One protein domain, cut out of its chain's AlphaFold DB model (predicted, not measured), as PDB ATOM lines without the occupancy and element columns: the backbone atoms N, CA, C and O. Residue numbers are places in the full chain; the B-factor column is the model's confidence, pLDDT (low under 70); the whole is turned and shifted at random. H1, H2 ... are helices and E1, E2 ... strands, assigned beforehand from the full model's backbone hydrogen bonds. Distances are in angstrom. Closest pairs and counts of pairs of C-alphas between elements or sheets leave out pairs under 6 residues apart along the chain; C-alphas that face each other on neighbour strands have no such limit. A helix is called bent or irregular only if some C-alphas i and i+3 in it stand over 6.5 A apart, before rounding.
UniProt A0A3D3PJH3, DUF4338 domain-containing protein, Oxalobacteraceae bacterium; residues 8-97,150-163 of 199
ATOM      1  N   LEU A   8     148.873 195.723 268.587       91.62
ATOM      2  CA  LEU A   8     149.171 196.498 267.386       91.62
ATOM      3  C   LEU A   8     148.625 195.779 266.157       91.62
ATOM      4  O   LEU A   8     148.670 194.550 266.069       91.62
ATOM      5  N   TRP A   9     148.165 196.563 265.190       93.75
ATOM      6  CA  TRP A   9     147.740 196.083 263.883       93.75
ATOM      7  C   TRP A   9     148.546 196.769 262.800       93.75
ATOM      8  O   TRP A   9     148.739 197.981 262.861       93.75
ATOM      9  N   TYR A  10     148.966 195.991 261.812       92.25
ATOM     10  CA  TYR A  10     149.634 196.470 260.618       92.25
ATOM     11  C   TYR A  10     148.823 196.099 259.388       92.25
ATOM     12  O   TYR A  10     148.365 194.961 259.245       92.25
ATOM     13  N   VAL A  11     148.710 197.067 258.490       93.38
ATOM     14  CA  VAL A  11     148.349 196.838 257.095       93.38
ATOM     15  C   VAL A  11     149.613 197.024 256.272       93.38
ATOM     16  O   VAL A  11     150.267 198.063 256.390       93.38
ATOM     17  N   ALA A  12     149.952 196.017 255.476       90.88
ATOM     18  CA  ALA A  12     150.983 196.113 254.458       90.88
ATOM     19  C   ALA A  12     150.332 196.573 253.154       90.88
ATOM     20  O   ALA A  12     149.354 195.954 252.720       90.88
ATOM     21  N   THR A  13     150.880 197.614 252.533       89.75
ATOM     22  CA  THR A  13     150.412 198.098 251.232       89.75
ATOM     23  C   THR A  13     151.488 197.982 250.157       89.75
ATOM     24  O   THR A  13     152.672 198.131 250.447       89.75
ATOM     25  N   CYS A  14     151.085 197.715 248.917       85.50
ATOM     26  CA  CYS A  14     151.926 197.761 247.722       85.50
ATOM     27  C   CYS A  14     151.190 198.603 246.683       85.50
ATOM     28  O   CYS A  14     150.026 198.330 246.420       85.50
ATOM     29  N   GLU A  15     151.827 199.641 246.139       85.25
ATOM     30  CA  GLU A  15     151.192 200.545 245.159       85.25
ATOM     31  C   GLU A  15     149.831 201.114 245.621       85.25
ATOM     32  O   GLU A  15     148.948 201.371 244.814       85.25
ATOM     33  N   HIS A  16     149.687 201.368 246.929       82.88
ATOM     34  CA  HIS A  16     148.457 201.815 247.614       82.88
ATOM     35  C   HIS A  16     147.375 200.745 247.821       82.88
ATOM     36  O   HIS A  16     146.429 200.991 248.569       82.88
ATOM     37  N   GLU A  17     147.557 199.541 247.288       86.75
ATOM     38  CA  GLU A  17     146.673 198.406 247.530       86.75
ATOM     39  C   GLU A  17     147.074 197.643 248.787       86.75
ATOM     40  O   GLU A  17     148.256 197.503 249.112       86.75
ATOM     41  N   TRP A  18     146.090 197.138 249.525       92.19
ATOM     42  CA  TRP A  18     146.359 196.298 250.687       92.19
ATOM     43  C   TRP A  18     146.790 194.916 250.212       92.19
ATOM     44  O   TRP A  18     146.139 194.322 249.363       92.19
ATOM     45  N   VAL A  19     147.858 194.378 250.800       93.19
ATOM     46  CA  VAL A  19     148.390 193.061 250.409       93.19
ATOM     47  C   VAL A  19     148.470 192.070 251.565       93.19
ATOM     48  O   VAL A  19     148.408 190.857 251.360       93.19
ATOM     49  N   ALA A  20     148.588 192.560 252.801       93.25
ATOM     50  CA  ALA A  20     148.632 191.709 253.983       93.25
ATOM     51  C   ALA A  20     148.168 192.433 255.249       93.25
ATOM     52  O   ALA A  20     148.275 193.653 255.373       93.25
ATOM     53  N   LEU A  21     147.711 191.645 256.222       94.56
ATOM     54  CA  LEU A  21     147.323 192.089 257.556       94.56
ATOM     55  C   LEU A  21     148.112 191.319 258.612       94.56
ATOM     56  O   LEU A  21     148.178 190.086 258.575       94.56
ATOM     57  N   LEU A  22     148.655 192.040 259.591       94.25
ATOM     58  CA  LEU A  22     149.351 191.460 260.735       94.25
ATOM     59  C   LEU A  22     148.804 192.039 262.031       94.25
ATOM     60  O   LEU A  22     148.521 193.231 262.124       94.25
ATOM     61  N   SER A  23     148.690 191.200 263.054       94.00
ATOM     62  CA  SER A  23     148.449 191.664 264.414       94.00
ATOM     63  C   SER A  23     149.482 191.107 265.367       94.00
ATOM     64  O   SER A  23     149.893 189.948 265.269       94.00
ATOM     65  N   PHE A  24     149.863 191.949 266.315       93.94
ATOM     66  CA  PHE A  24     150.692 191.577 267.441       93.94
ATOM     67  C   PHE A  24     149.934 191.885 268.713       93.94
ATOM     68  O   PHE A  24     149.385 192.971 268.853       93.94
ATOM     69  N   SER A  25     149.882 190.931 269.626       93.44
ATOM     70  CA  SER A  25     149.213 191.062 270.913       93.44
ATOM     71  C   SER A  25     150.173 190.739 272.049       93.44
ATOM     72  O   SER A  25     151.285 190.269 271.815       93.44
ATOM     73  N   ALA A  26     149.739 190.958 273.287       92.31
ATOM     74  CA  ALA A  26     150.449 190.461 274.457       92.31
ATOM     75  C   ALA A  26     150.775 188.959 274.323       92.31
ATOM     76  O   ALA A  26     150.038 188.199 273.681       92.31
ATOM     77  N   SER A  27     151.889 188.558 274.931       91.81
ATOM     78  CA  SER A  27     152.353 187.175 274.943       91.81
ATOM     79  C   SER A  27     151.349 186.209 275.582       91.81
ATOM     80  O   SER A  27     150.556 186.571 276.458       91.81
ATOM     81  N   ALA A  28     151.397 184.951 275.147       89.62
ATOM     82  CA  ALA A  28     150.720 183.840 275.781       89.62
ATOM     83  C   ALA A  28     151.136 183.729 277.253       89.62
ATOM     84  O   ALA A  28     152.322 183.662 277.590       89.62
ATOM     85  N   LEU A  29     150.127 183.654 278.123       88.56
ATOM     86  CA  LEU A  29     150.314 183.634 279.572       88.56
ATOM     87  C   LEU A  29     151.152 182.439 280.050       88.56
ATOM     88  O   LEU A  29     151.908 182.571 281.005       88.56
ATOM     89  N   LYS A  30     151.003 181.280 279.400       86.25
ATOM     90  CA  LYS A  30     151.723 180.043 279.724       86.25
ATOM     91  C   LYS A  30     152.253 179.418 278.443       86.25
ATOM     92  O   LYS A  30     151.462 179.130 277.545       86.25
ATOM     93  N   CYS A  31     153.560 179.191 278.369       87.94
ATOM     94  CA  CYS A  31     154.179 178.526 277.231       87.94
ATOM     95  C   CYS A  31     155.497 177.859 277.648       87.94
ATOM     96  O   CYS A  31     156.572 178.426 277.471       87.94
ATOM     97  N   ALA A  32     155.412 176.626 278.158       87.38
ATOM     98  CA  ALA A  32     156.572 175.906 278.687       87.38
ATOM     99  C   ALA A  32     157.716 175.767 277.668       87.38
ATOM    100  O   ALA A  32     158.865 175.993 278.024       87.38
ATOM    101  N   ALA A  33     157.407 175.477 276.398       88.69
ATOM    102  CA  ALA A  33     158.416 175.365 275.340       88.69
ATOM    103  C   ALA A  33     159.233 176.657 275.163       88.69
ATOM    104  O   ALA A  33     160.455 176.620 275.045       88.69
ATOM    105  N   ARG A  34     158.562 177.815 275.201       90.31
ATOM    106  CA  ARG A  34     159.225 179.121 275.154       90.31
ATOM    107  C   ARG A  34     160.049 179.348 276.412       90.31
ATOM    108  O   ARG A  34     161.210 179.718 276.311       90.31
ATOM    109  N   ASP A  35     159.450 179.154 277.580       89.19
ATOM    110  CA  ASP A  35     160.100 179.477 278.851       89.19
ATOM    111  C   ASP A  35     161.359 178.612 279.058       89.19
ATOM    112  O   ASP A  35     162.398 179.134 279.459       89.19
ATOM    113  N   GLN A  36     161.311 177.331 278.669       88.56
ATOM    114  CA  GLN A  36     162.464 176.422 278.640       88.56
ATOM    115  C   GLN A  36     163.530 176.867 277.638       88.56
ATOM    116  O   GLN A  36     164.709 176.889 277.977       88.56
ATOM    117  N   TRP A  37     163.130 177.267 276.428       89.69
ATOM    118  CA  TRP A  37     164.068 177.739 275.407       89.69
ATOM    119  C   TRP A  37     164.780 179.039 275.802       89.69
ATOM    120  O   TRP A  37     165.971 179.189 275.536       89.69
ATOM    121  N   ILE A  38     164.086 179.968 276.472       88.31
ATOM    122  CA  ILE A  38     164.711 181.192 277.002       88.31
ATOM    123  C   ILE A  38     165.540 180.891 278.269       88.31
ATOM    124  O   ILE A  38     166.420 181.674 278.630       88.31
ATOM    125  N   GLY A  39     165.273 179.779 278.960       88.56
ATOM    126  CA  GLY A  39     165.881 179.455 280.253       88.56
ATOM    127  C   GLY A  39     165.287 180.266 281.410       88.56
ATOM    128  O   GLY A  39     165.996 180.655 282.338       88.56
ATOM    129  N   TRP A  40     163.996 180.600 281.347       86.69
ATOM    130  CA  TRP A  40     163.311 181.312 282.425       86.69
ATOM    131  C   TRP A  40     162.918 180.377 283.567       86.69
ATOM    132  O   TRP A  40     162.242 179.372 283.368       86.69
ATOM    133  N   ASP A  41     163.259 180.782 284.790       80.31
ATOM    134  CA  ASP A  41     162.675 180.213 286.004       80.31
ATOM    135  C   ASP A  41     161.200 180.646 286.133       80.31
ATOM    136  O   ASP A  41     160.845 181.811 285.899       80.31
ATOM    137  N   PHE A  42     160.348 179.713 286.562       75.56
ATOM    138  CA  PHE A  42     158.920 179.911 286.823       75.56
ATOM    139  C   PHE A  42     158.620 181.154 287.682       75.56
ATOM    140  O   PHE A  42     157.600 181.819 287.473       75.56
ATOM    141  N   ARG A  43     159.511 181.504 288.618       78.50
ATOM    142  CA  ARG A  43     159.368 182.648 289.535       78.50
ATOM    143  C   ARG A  43     159.357 184.001 288.822       78.50
ATOM    144  O   ARG A  43     158.697 184.924 289.289       78.50
ATOM    145  N   HIS A  44     160.037 184.126 287.680       75.69
ATOM    146  CA  HIS A  44     160.201 185.402 286.971       75.69
ATOM    147  C   HIS A  44     159.401 185.503 285.667       75.69
ATOM    148  O   HIS A  44     159.333 186.587 285.081       75.69
ATOM    149  N   GLN A  45     158.786 184.407 285.209       79.94
ATOM    150  CA  GLN A  45     158.143 184.337 283.893       79.94
ATOM    151  C   GLN A  45     157.083 185.438 283.700       79.94
ATOM    152  O   GLN A  45     157.128 186.175 282.718       79.94
ATOM    153  N   TYR A  46     156.181 185.631 284.674       84.00
ATOM    154  CA  TYR A  46     155.023 186.518 284.526       84.00
ATOM    155  C   TYR A  46     155.432 187.989 284.440       84.00
ATOM    156  O   TYR A  46     154.870 188.740 283.645       84.00
ATOM    157  N   GLY A  47     156.455 188.393 285.201       86.25
ATOM    158  CA  GLY A  47     156.996 189.752 285.151       86.25
ATOM    159  C   GLY A  47     157.725 190.067 283.842       86.25
ATOM    160  O   GLY A  47     157.839 191.236 283.466       86.25
ATOM    161  N   ARG A  48     158.196 189.035 283.128       89.44
ATOM    162  CA  ARG A  48     158.942 189.160 281.870       89.44
ATOM    163  C   ARG A  48     158.077 188.994 280.619       89.44
ATOM    164  O   ARG A  48     158.531 189.375 279.547       89.44
ATOM    165  N   LEU A  49     156.823 188.541 280.734       90.75
ATOM    166  CA  LEU A  49     155.892 188.427 279.595       90.75
ATOM    167  C   LEU A  49     155.705 189.740 278.824       90.75
ATOM    168  O   LEU A  49     155.474 189.715 277.621       90.75
ATOM    169  N   LYS A  50     155.847 190.890 279.495       90.62
ATOM    170  CA  LYS A  50     155.797 192.218 278.859       90.62
ATOM    171  C   LYS A  50     156.896 192.455 277.814       90.62
ATOM    172  O   LYS A  50     156.754 193.351 276.995       90.62
ATOM    173  N   LEU A  51     157.969 191.659 277.851       91.19
ATOM    174  CA  LEU A  51     159.094 191.720 276.913       91.19
ATOM    175  C   LEU A  51     158.827 190.919 275.631       91.19
ATOM    176  O   LEU A  51     159.691 190.857 274.757       91.19
ATOM    177  N   ILE A  52     157.661 190.273 275.530       92.38
ATOM    178  CA  ILE A  52     157.305 189.369 274.441       92.38
ATOM    179  C   ILE A  52     155.978 189.810 273.818       92.38
ATOM    180  O   ILE A  52     155.013 190.114 274.525       92.38
ATOM    181  N   ALA A  53     155.906 189.783 272.489       93.56
ATOM    182  CA  ALA A  53     154.662 189.972 271.749       93.56
ATOM    183  C   ALA A  53     154.362 188.756 270.875       93.56
ATOM    184  O   ALA A  53     155.235 188.193 270.220       93.56
ATOM    185  N   ASN A  54     153.096 188.370 270.834       93.75
ATOM    186  CA  ASN A  54     152.614 187.271 270.016       93.75
ATOM    187  C   ASN A  54     152.115 187.804 268.670       93.75
ATOM    188  O   ASN A  54     151.209 188.639 268.646       93.75
ATOM    189  N   ASN A  55     152.649 187.304 267.556       94.25
ATOM    190  CA  ASN A  55     152.072 187.497 266.233       94.25
ATOM    191  C   ASN A  55     150.786 186.666 266.104       94.25
ATOM    192  O   ASN A  55     150.769 185.553 265.583       94.25
ATOM    193  N   SER A  56     149.696 187.239 266.607       91.25
ATOM    194  CA  SER A  56     148.387 186.600 266.735       91.25
ATOM    195  C   SER A  56     147.628 186.461 265.419       91.25
ATOM    196  O   SER A  56     146.712 185.643 265.324       91.25
ATOM    197  N   ARG A  57     147.988 187.245 264.398       91.44
ATOM    198  CA  ARG A  57     147.414 187.132 263.057       91.44
ATOM    199  C   ARG A  57     148.454 187.467 262.012       91.44
ATOM    200  O   ARG A  57     149.138 188.484 262.114       91.44
ATOM    201  N   PHE A  58     148.487 186.649 260.972       93.12
ATOM    202  CA  PHE A  58     149.184 186.963 259.745       93.12
ATOM    203  C   PHE A  58     148.382 186.424 258.561       93.12
ATOM    204  O   PHE A  58     148.147 185.221 258.460       93.12
ATOM    205  N   LEU A  59     147.911 187.330 257.711       92.62
ATOM    206  CA  LEU A  59     147.074 187.034 256.560       92.62
ATOM    207  C   LEU A  59     147.634 187.740 255.328       92.62
ATOM    208  O   LEU A  59     147.801 188.956 255.354       92.62
ATOM    209  N   ILE A  60     147.871 186.988 254.257       91.69
ATOM    210  CA  ILE A  60     148.035 187.541 252.909       91.69
ATOM    211  C   ILE A  60     146.650 187.586 252.273       91.69
ATOM    212  O   ILE A  60     145.885 186.630 252.425       91.69
ATOM    213  N   LEU A  61     146.303 188.703 251.636       90.94
ATOM    214  CA  LEU A  61     145.007 188.830 250.976       90.94
ATOM    215  C   LEU A  61     144.956 187.926 249.731       90.94
ATOM    216  O   LEU A  61     145.982 187.747 249.074       90.94
ATOM    217  N   PRO A  62     143.796 187.309 249.439       84.12
ATOM    218  CA  PRO A  62     143.684 186.261 248.424       84.12
ATOM    219  C   PRO A  62     144.081 186.733 247.025       84.12
ATOM    220  O   PRO A  62     144.674 185.962 246.288       84.12
ATOM    221  N   ASP A  63     143.847 187.998 246.688       83.00
ATOM    222  CA  ASP A  63     144.151 188.540 245.359       83.00
ATOM    223  C   ASP A  63     145.622 188.981 245.208       83.00
ATOM    224  O   ASP A  63     146.014 189.577 244.207       83.00
ATOM    225  N   CYS A  64     146.469 188.705 246.208       79.00
ATOM    226  CA  CYS A  64     147.852 189.170 246.271       79.00
ATOM    227  C   CYS A  64     148.842 188.001 246.217       79.00
ATOM    228  O   CYS A  64     149.253 187.447 247.241       79.00
ATOM    229  N   HIS A  65     149.295 187.662 245.011       76.00
ATOM    230  CA  HIS A  65     150.255 186.583 244.777       76.00
ATOM    231  C   HIS A  65     151.586 187.114 244.243       76.00
ATOM    232  O   HIS A  65     151.900 187.004 243.062       76.00
ATOM    233  N   LEU A  66     152.397 187.673 245.143       82.50
ATOM    234  CA  LEU A  66     153.771 188.071 244.838       82.50
ATOM    235  C   LEU A  66     154.772 187.077 245.456       82.50
ATOM    236  O   LEU A  66     154.625 186.701 246.628       82.50
ATOM    237  N   PRO A  67     155.829 186.669 244.725       85.00
ATOM    238  CA  PRO A  67     156.864 185.800 245.270       85.00
ATOM    239  C   PRO A  67     157.493 186.383 246.539       85.00
ATOM    240  O   PRO A  67     157.918 187.543 246.581       85.00
ATOM    241  N   ASN A  68     157.582 185.553 247.582       87.88
ATOM    242  CA  ASN A  68     158.170 185.906 248.878       87.88
ATOM    243  C   ASN A  68     157.489 187.092 249.590       87.88
ATOM    244  O   ASN A  68     158.073 187.672 250.506       87.88
ATOM    245  N   LEU A  69     156.260 187.459 249.205       90.12
ATOM    246  CA  LEU A  69     155.524 188.575 249.807       90.12
ATOM    247  C   LEU A  69     155.408 188.425 251.321       90.12
ATOM    248  O   LEU A  69     155.726 189.344 252.068       90.12
ATOM    249  N   ALA A  70     154.999 187.242 251.771       90.75
ATOM    250  CA  ALA A  70     154.764 186.995 253.181       90.75
ATOM    251  C   ALA A  70     156.052 187.103 254.014       90.75
ATOM    252  O   ALA A  70     156.079 187.798 255.025       90.75
ATOM    253  N   SER A  71     157.157 186.489 253.587       90.12
ATOM    254  CA  SER A  71     158.419 186.584 254.335       90.12
ATOM    255  C   SER A  71     158.987 188.007 254.324       90.12
ATOM    256  O   SER A  71     159.474 188.470 255.354       90.12
ATOM    257  N   LYS A  72     158.844 188.747 253.212       90.81
ATOM    258  CA  LYS A  72     159.214 190.174 253.129       90.81
ATOM    259  C   LYS A  72     158.405 191.038 254.097       90.81
ATOM    260  O   LYS A  72     158.985 191.818 254.851       90.81
ATOM    261  N   VAL A  73     157.083 190.880 254.091       92.12
ATOM    262  CA  VAL A  73     156.157 191.586 254.986       92.12
ATOM    263  C   VAL A  73     156.492 191.299 256.449       92.12
ATOM    264  O   VAL A  73     156.626 192.231 257.241       92.12
ATOM    265  N   LEU A  74     156.706 190.028 256.798       92.19
ATOM    266  CA  LEU A  74     157.075 189.625 258.153       92.19
ATOM    267  C   LEU A  74     158.392 190.276 258.594       92.19
ATOM    268  O   LEU A  74     158.444 190.870 259.669       92.19
ATOM    269  N   ALA A  75     159.423 190.239 257.745       90.25
ATOM    270  CA  ALA A  75     160.724 190.831 258.043       90.25
ATOM    271  C   ALA A  75     160.648 192.357 258.238       90.25
ATOM    272  O   ALA A  75     161.306 192.903 259.125       90.25
ATOM    273  N   LEU A  76     159.829 193.055 257.442       90.31
ATOM    274  CA  LEU A  76     159.575 194.490 257.611       90.31
ATOM    275  C   LEU A  76     158.897 194.788 258.953       90.31
ATOM    276  O   LEU A  76     159.342 195.680 259.677       90.31
ATOM    277  N   CYS A  77     157.870 194.018 259.318       91.38
ATOM    278  CA  CYS A  77     157.212 194.162 260.614       91.38
ATOM    279  C   CYS A  77     158.176 193.911 261.780       91.38
ATOM    280  O   CYS A  77     158.174 194.686 262.731       91.38
ATOM    281  N   GLN A  78     159.025 192.882 261.702       89.50
ATOM    282  CA  GLN A  78     159.995 192.556 262.757       89.50
ATOM    283  C   GLN A  78     160.981 193.696 263.032       89.50
ATOM    284  O   GLN A  78     161.296 193.957 264.191       89.50
ATOM    285  N   ARG A  79     161.440 194.400 261.990       87.31
ATOM    286  CA  ARG A  79     162.355 195.543 262.144       87.31
ATOM    287  C   ARG A  79     161.694 196.753 262.799       87.31
ATOM    288  O   ARG A  79     162.358 197.504 263.500       87.31
ATOM    289  N   ARG A  80     160.394 196.941 262.573       89.12
ATOM    290  CA  ARG A  80     159.649 198.120 263.028       89.12
ATOM    291  C   ARG A  80     159.012 197.952 264.405       89.12
ATOM    292  O   ARG A  80     158.956 198.906 265.177       89.12
ATOM    293  N   ILE A  81     158.521 196.754 264.709       90.19
ATOM    294  CA  ILE A  81     157.634 196.544 265.854       90.19
ATOM    295  C   ILE A  81     158.268 196.904 267.195       90.19
ATOM    296  O   ILE A  81     157.549 197.390 268.056       90.19
ATOM    297  N   GLY A  82     159.578 196.713 267.379       90.00
ATOM    298  CA  GLY A  82     160.244 197.080 268.632       90.00
ATOM    299  C   GLY A  82     160.040 198.558 268.981       90.00
ATOM    300  O   GLY A  82     159.622 198.878 270.093       90.00
ATOM    301  N   THR A  83     160.235 199.439 267.998       88.56
ATOM    302  CA  THR A  83     160.034 200.887 268.137       88.56
ATOM    303  C   THR A  83     158.566 201.236 268.359       88.56
ATOM    304  O   THR A  83     158.247 201.973 269.290       88.56
ATOM    305  N   ASP A  84     157.657 200.674 267.556       90.50
ATOM    306  CA  ASP A  84     156.219 200.964 267.666       90.50
ATOM    307  C   ASP A  84     155.630 200.457 268.995       90.50
ATOM    308  O   ASP A  84     154.756 201.095 269.583       90.50
ATOM    309  N   TRP A  85     156.116 199.317 269.495       90.62
ATOM    310  CA  TRP A  85     155.691 198.736 270.766       90.62
ATOM    311  C   TRP A  85     156.136 199.595 271.949       90.62
ATOM    312  O   TRP A  85     155.316 199.904 272.816       90.62
ATOM    313  N   LEU A  86     157.397 200.041 271.940       89.38
ATOM    314  CA  LEU A  86     157.925 200.964 272.941       89.38
ATOM    315  C   LEU A  86     157.160 202.290 272.917       89.38
ATOM    316  O   LEU A  86     156.657 202.717 273.947       89.38
ATOM    317  N   ALA A  87     156.983 202.893 271.741       88.25
ATOM    318  CA  ALA A  87     156.267 204.159 271.603       88.25
ATOM    319  C   ALA A  87     154.796 204.068 272.047       88.25
ATOM    320  O   ALA A  87     154.242 205.033 272.572       88.25
ATOM    321  N   ARG A  88     154.136 202.919 271.832       89.19
ATOM    322  CA  ARG A  88     152.705 202.765 272.129       89.19
ATOM    323  C   ARG A  88     152.408 202.374 273.572       89.19
ATOM    324  O   ARG A  88     151.358 202.781 274.082       89.19
ATOM    325  N   PHE A  89     153.253 201.534 274.167       88.62
ATOM    326  CA  PHE A  89     152.997 200.892 275.460       88.62
ATOM    327  C   PHE A  89     154.046 201.204 276.528       88.62
ATOM    328  O   PHE A  89     153.893 200.711 277.642       88.62
ATOM    329  N   ASP A  90     155.088 201.973 276.201       90.06
ATOM    330  CA  ASP A  90     156.231 202.248 277.082       90.06
ATOM    331  C   ASP A  90     156.881 200.956 277.613       90.06
ATOM    332  O   ASP A  90     157.205 200.783 278.789       90.06
ATOM    333  N   GLN A  91     156.988 199.963 276.727       89.12
ATOM    334  CA  GLN A  91     157.524 198.647 277.046       89.12
ATOM    335  C   GLN A  91     158.533 198.204 276.004       89.12
ATOM    336  O   GLN A  91     158.253 198.190 274.808       89.12
ATOM    337  N   LEU A  92     159.702 197.774 276.475       90.69
ATOM    338  CA  LEU A  92     160.707 197.174 275.616       90.69
ATOM    339  C   LEU A  92     160.233 195.807 275.123       90.69
ATOM    340  O   LEU A  92     159.849 194.951 275.920       90.69
ATOM    341  N   LEU A  93     160.326 195.590 273.816       90.69
ATOM    342  CA  LEU A  93     160.068 194.306 273.184       90.69
ATOM    343  C   LEU A  93     161.398 193.614 272.880       90.69
ATOM    344  O   LEU A  93     162.241 194.190 272.205       90.69
ATOM    345  N   LEU A  94     161.592 192.389 273.366       90.38
ATOM    346  CA  LEU A  94     162.827 191.618 273.176       90.38
ATOM    347  C   LEU A  94     162.633 190.367 272.322       90.38
ATOM    348  O   LEU A  94     163.589 189.885 271.717       90.38
ATOM    349  N   LEU A  95     161.418 189.821 272.298       92.12
ATOM    350  CA  LEU A  95     161.112 188.585 271.594       92.12
ATOM    351  C   LEU A  95     159.729 188.659 270.950       92.12
ATOM    352  O   LEU A  95     158.817 189.304 271.471       92.12
ATOM    353  N   LEU A  96     159.565 187.955 269.834       93.75
ATOM    354  CA  LEU A  96     158.246 187.651 269.294       93.75
ATOM    355  C   LEU A  96     157.944 186.166 269.472       93.75
ATOM    356  O   LEU A  96     158.828 185.328 269.600       93.75
ATOM    357  N   GLU A  97     156.682 185.812 269.454       93.50
ATOM    358  CA  GLU A  97     156.271 184.418 269.378       93.50
ATOM    359  C   GLU A  97     155.120 184.295 268.394       93.50
ATOM    360  O   GLU A  97     154.443 185.271 268.078       93.50
ATOM    361  N   ALA A 150     167.658 197.598 264.509       38.38
ATOM    362  CA  ALA A 150     168.283 198.645 263.723       38.38
ATOM    363  C   ALA A 150     167.240 199.256 262.782       38.38
ATOM    364  O   ALA A 150     166.491 198.551 262.097       38.38
ATOM    365  N   THR A 151     167.197 200.583 262.760       36.75
ATOM    366  CA  THR A 151     166.335 201.385 261.896       36.75
ATOM    367  C   THR A 151     166.695 201.129 260.432       36.75
ATOM    368  O   THR A 151     167.748 201.551 259.968       36.75
ATOM    369  N   CYS A 152     165.827 200.444 259.683       31.81
ATOM    370  CA  CYS A 152     165.993 200.276 258.237       31.81
ATOM    371  C   CYS A 152     164.967 201.112 257.475       31.81
ATOM    372  O   CYS A 152     163.769 200.828 257.509       31.81
ATOM    373  N   SER A 153     165.485 202.104 256.752       42.34
ATOM    374  CA  SER A 153     164.807 202.794 255.660       42.34
ATOM    375  C   SER A 153     164.952 201.987 254.361       42.34
ATOM    376  O   SER A 153     165.983 201.355 254.141       42.34
ATOM    377  N   SER A 154     163.928 202.067 253.506       40.66
ATOM    378  CA  SER A 154     163.845 201.574 252.120       40.66
ATOM    379  C   SER A 154     163.544 200.081 251.877       40.66
ATOM    380  O   SER A 154     164.428 199.233 251.793       40.66
ATOM    381  N   ALA A 155     162.250 199.789 251.692       33.50
ATOM    382  CA  ALA A 155     161.695 198.933 250.633       33.50
ATOM    383  C   ALA A 155     160.179 199.224 250.517       33.50
ATOM    384  O   ALA A 155     159.528 199.449 251.535       33.50
ATOM    385  N   LEU A 156     159.643 199.231 249.291       44.44
ATOM    386  CA  LEU A 156     158.328 199.718 248.809       44.44
ATOM    387  C   LEU A 156     157.047 199.043 249.379       44.44
ATOM    388  O   LEU A 156     156.075 198.845 248.659       44.44
ATOM    389  N   ILE A 157     157.004 198.704 250.670       50.28
ATOM    390  CA  ILE A 157     155.777 198.284 251.367       50.28
ATOM    391  C   ILE A 157     155.570 199.197 252.569       50.28
ATOM    392  O   ILE A 157     156.315 199.129 253.552       50.28
ATOM    393  N   GLN A 158     154.552 200.056 252.508       56.66
ATOM    394  CA  GLN A 158     154.239 200.937 253.624       56.66
ATOM    395  C   GLN A 158     153.459 200.149 254.679       56.66
ATOM    396  O   GLN A 158     152.449 199.505 254.400       56.66
ATOM    397  N   MET A 159     153.969 200.171 255.908       53.81
ATOM    398  CA  MET A 159     153.295 199.598 257.070       53.81
ATOM    399  C   MET A 159     152.547 200.719 257.782       53.81
ATOM    400  O   MET A 159     153.150 201.725 258.165       53.81
ATOM    401  N   HIS A 160     151.248 200.559 257.993       56.22
ATOM    402  CA  HIS A 160     150.466 201.504 258.788       56.22
ATOM    403  C   HIS A 160     150.044 200.848 260.097       56.22
ATOM    404  O   HIS A 160     149.370 199.820 260.081       56.22
ATOM    405  N   SER A 161     150.438 201.447 261.222       46.78
ATOM    406  CA  SER A 161     149.961 201.069 262.549       46.78
ATOM    407  C   SER A 161     148.652 201.805 262.839       46.78
ATOM    408  O   SER A 161     148.656 203.035 262.923       46.78
ATOM    409  N   SER A 162     147.534 201.097 263.003       49.56
ATOM    410  CA  SER A 162     146.289 201.736 263.445       49.56
ATOM    411  C   SER A 162     146.176 201.694 264.973       49.56
ATOM    412  O   SER A 162     146.098 200.634 265.594       49.56
ATOM    413  N   ALA A 163     146.156 202.869 265.602       41.28
ATOM    414  CA  ALA A 163     145.596 203.039 266.937       41.28
ATOM    415  C   ALA A 163     144.116 203.419 266.761       41.28
ATOM    416  O   ALA A 163     143.795 204.271 265.942       41.28
TER     417      ALA A 163
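Overview. This is residues 8 to 97 and 150 to 163 of the 199 residues of the protein "DUF4338 domain-containing protein" of Oxalobacteraceae bacterium (UniProt A0A3D3PJH3). A strongly twisted sheet of five strands has the bent helix H3 packed over one face and the other face bare, while H1 and H2 form a small head at one end of the long axis. The printed part has 104 residues, with E1, E2, H1, H2, E3, H3, E4 and E5 along the chain, a mixed class. The mixed sheet runs E4 E3 E2 E1 E5. The whole spans 48 by 26 by 23 A and is only just compact, close to loose, with a radius of gyration of the C-alphas of 15.2 A.

Along the chain. Find C-alpha 8 at (149.171, 196.498, 267.386), where E1, residues 8 to 14, begins; E2, residues 17 to 26, follows, 28.3 A long. Next come H1, residues 32 to 38, H2, residues 45 to 51, and E3, residues 52 to 60. H2 is irregular, only just: C-alphas 47 and 50 are 6.9 A apart. H3, residues 69 to 89, was assigned as one helix by its hydrogen bonds but is bent, with C-alphas 79 and 82 7.0 A apart; arms H3a, 69 to 79, and H3b, 82 to 89, stand at a steep tilt of 65 degrees. E4 is residues 95 to 97; E5, residues 158 to 161, ends at (149.961, 201.069, 262.549).

Arrangement. E1 and E2 form an antiparallel hairpin, N 10 and O 22 at 2.8 A. E3 is antiparallel to E2, N 23 and O 57 at 2.9 A; E5 is antiparallel to E1, N 11 and O 160 at 3.2 A. E3, H3 and E4 make a strand-helix-strand unit, parallel neighbour strands with a helix between, its crossover right-handed; look for N 97 and O 53, 2.9 A. H3a and H3b on one face make two layers, helices over a sheet; the closest C-alphas of H3a and E1 are Val 73 and Ala 12, 6.9 A. H2 only grazes the sheet with residues 49 to 51; H1 is not on it. Every O i to N i+4 pair is within hydrogen-bond range in H1, H3a and H3b; H2 has 1 of 3, and 2 of 4 O i to N i+3 pairs.

Size, cuts and confidence. The farthest C-alphas, Glu 15 and Arg 43, are 48.5 A apart. Residues 98 to 149 are cut out, C-alphas 97 and 150 being 19.5 A apart. Of the links printed whole, none is long. Residues 150 to 163 have pLDDT under 70.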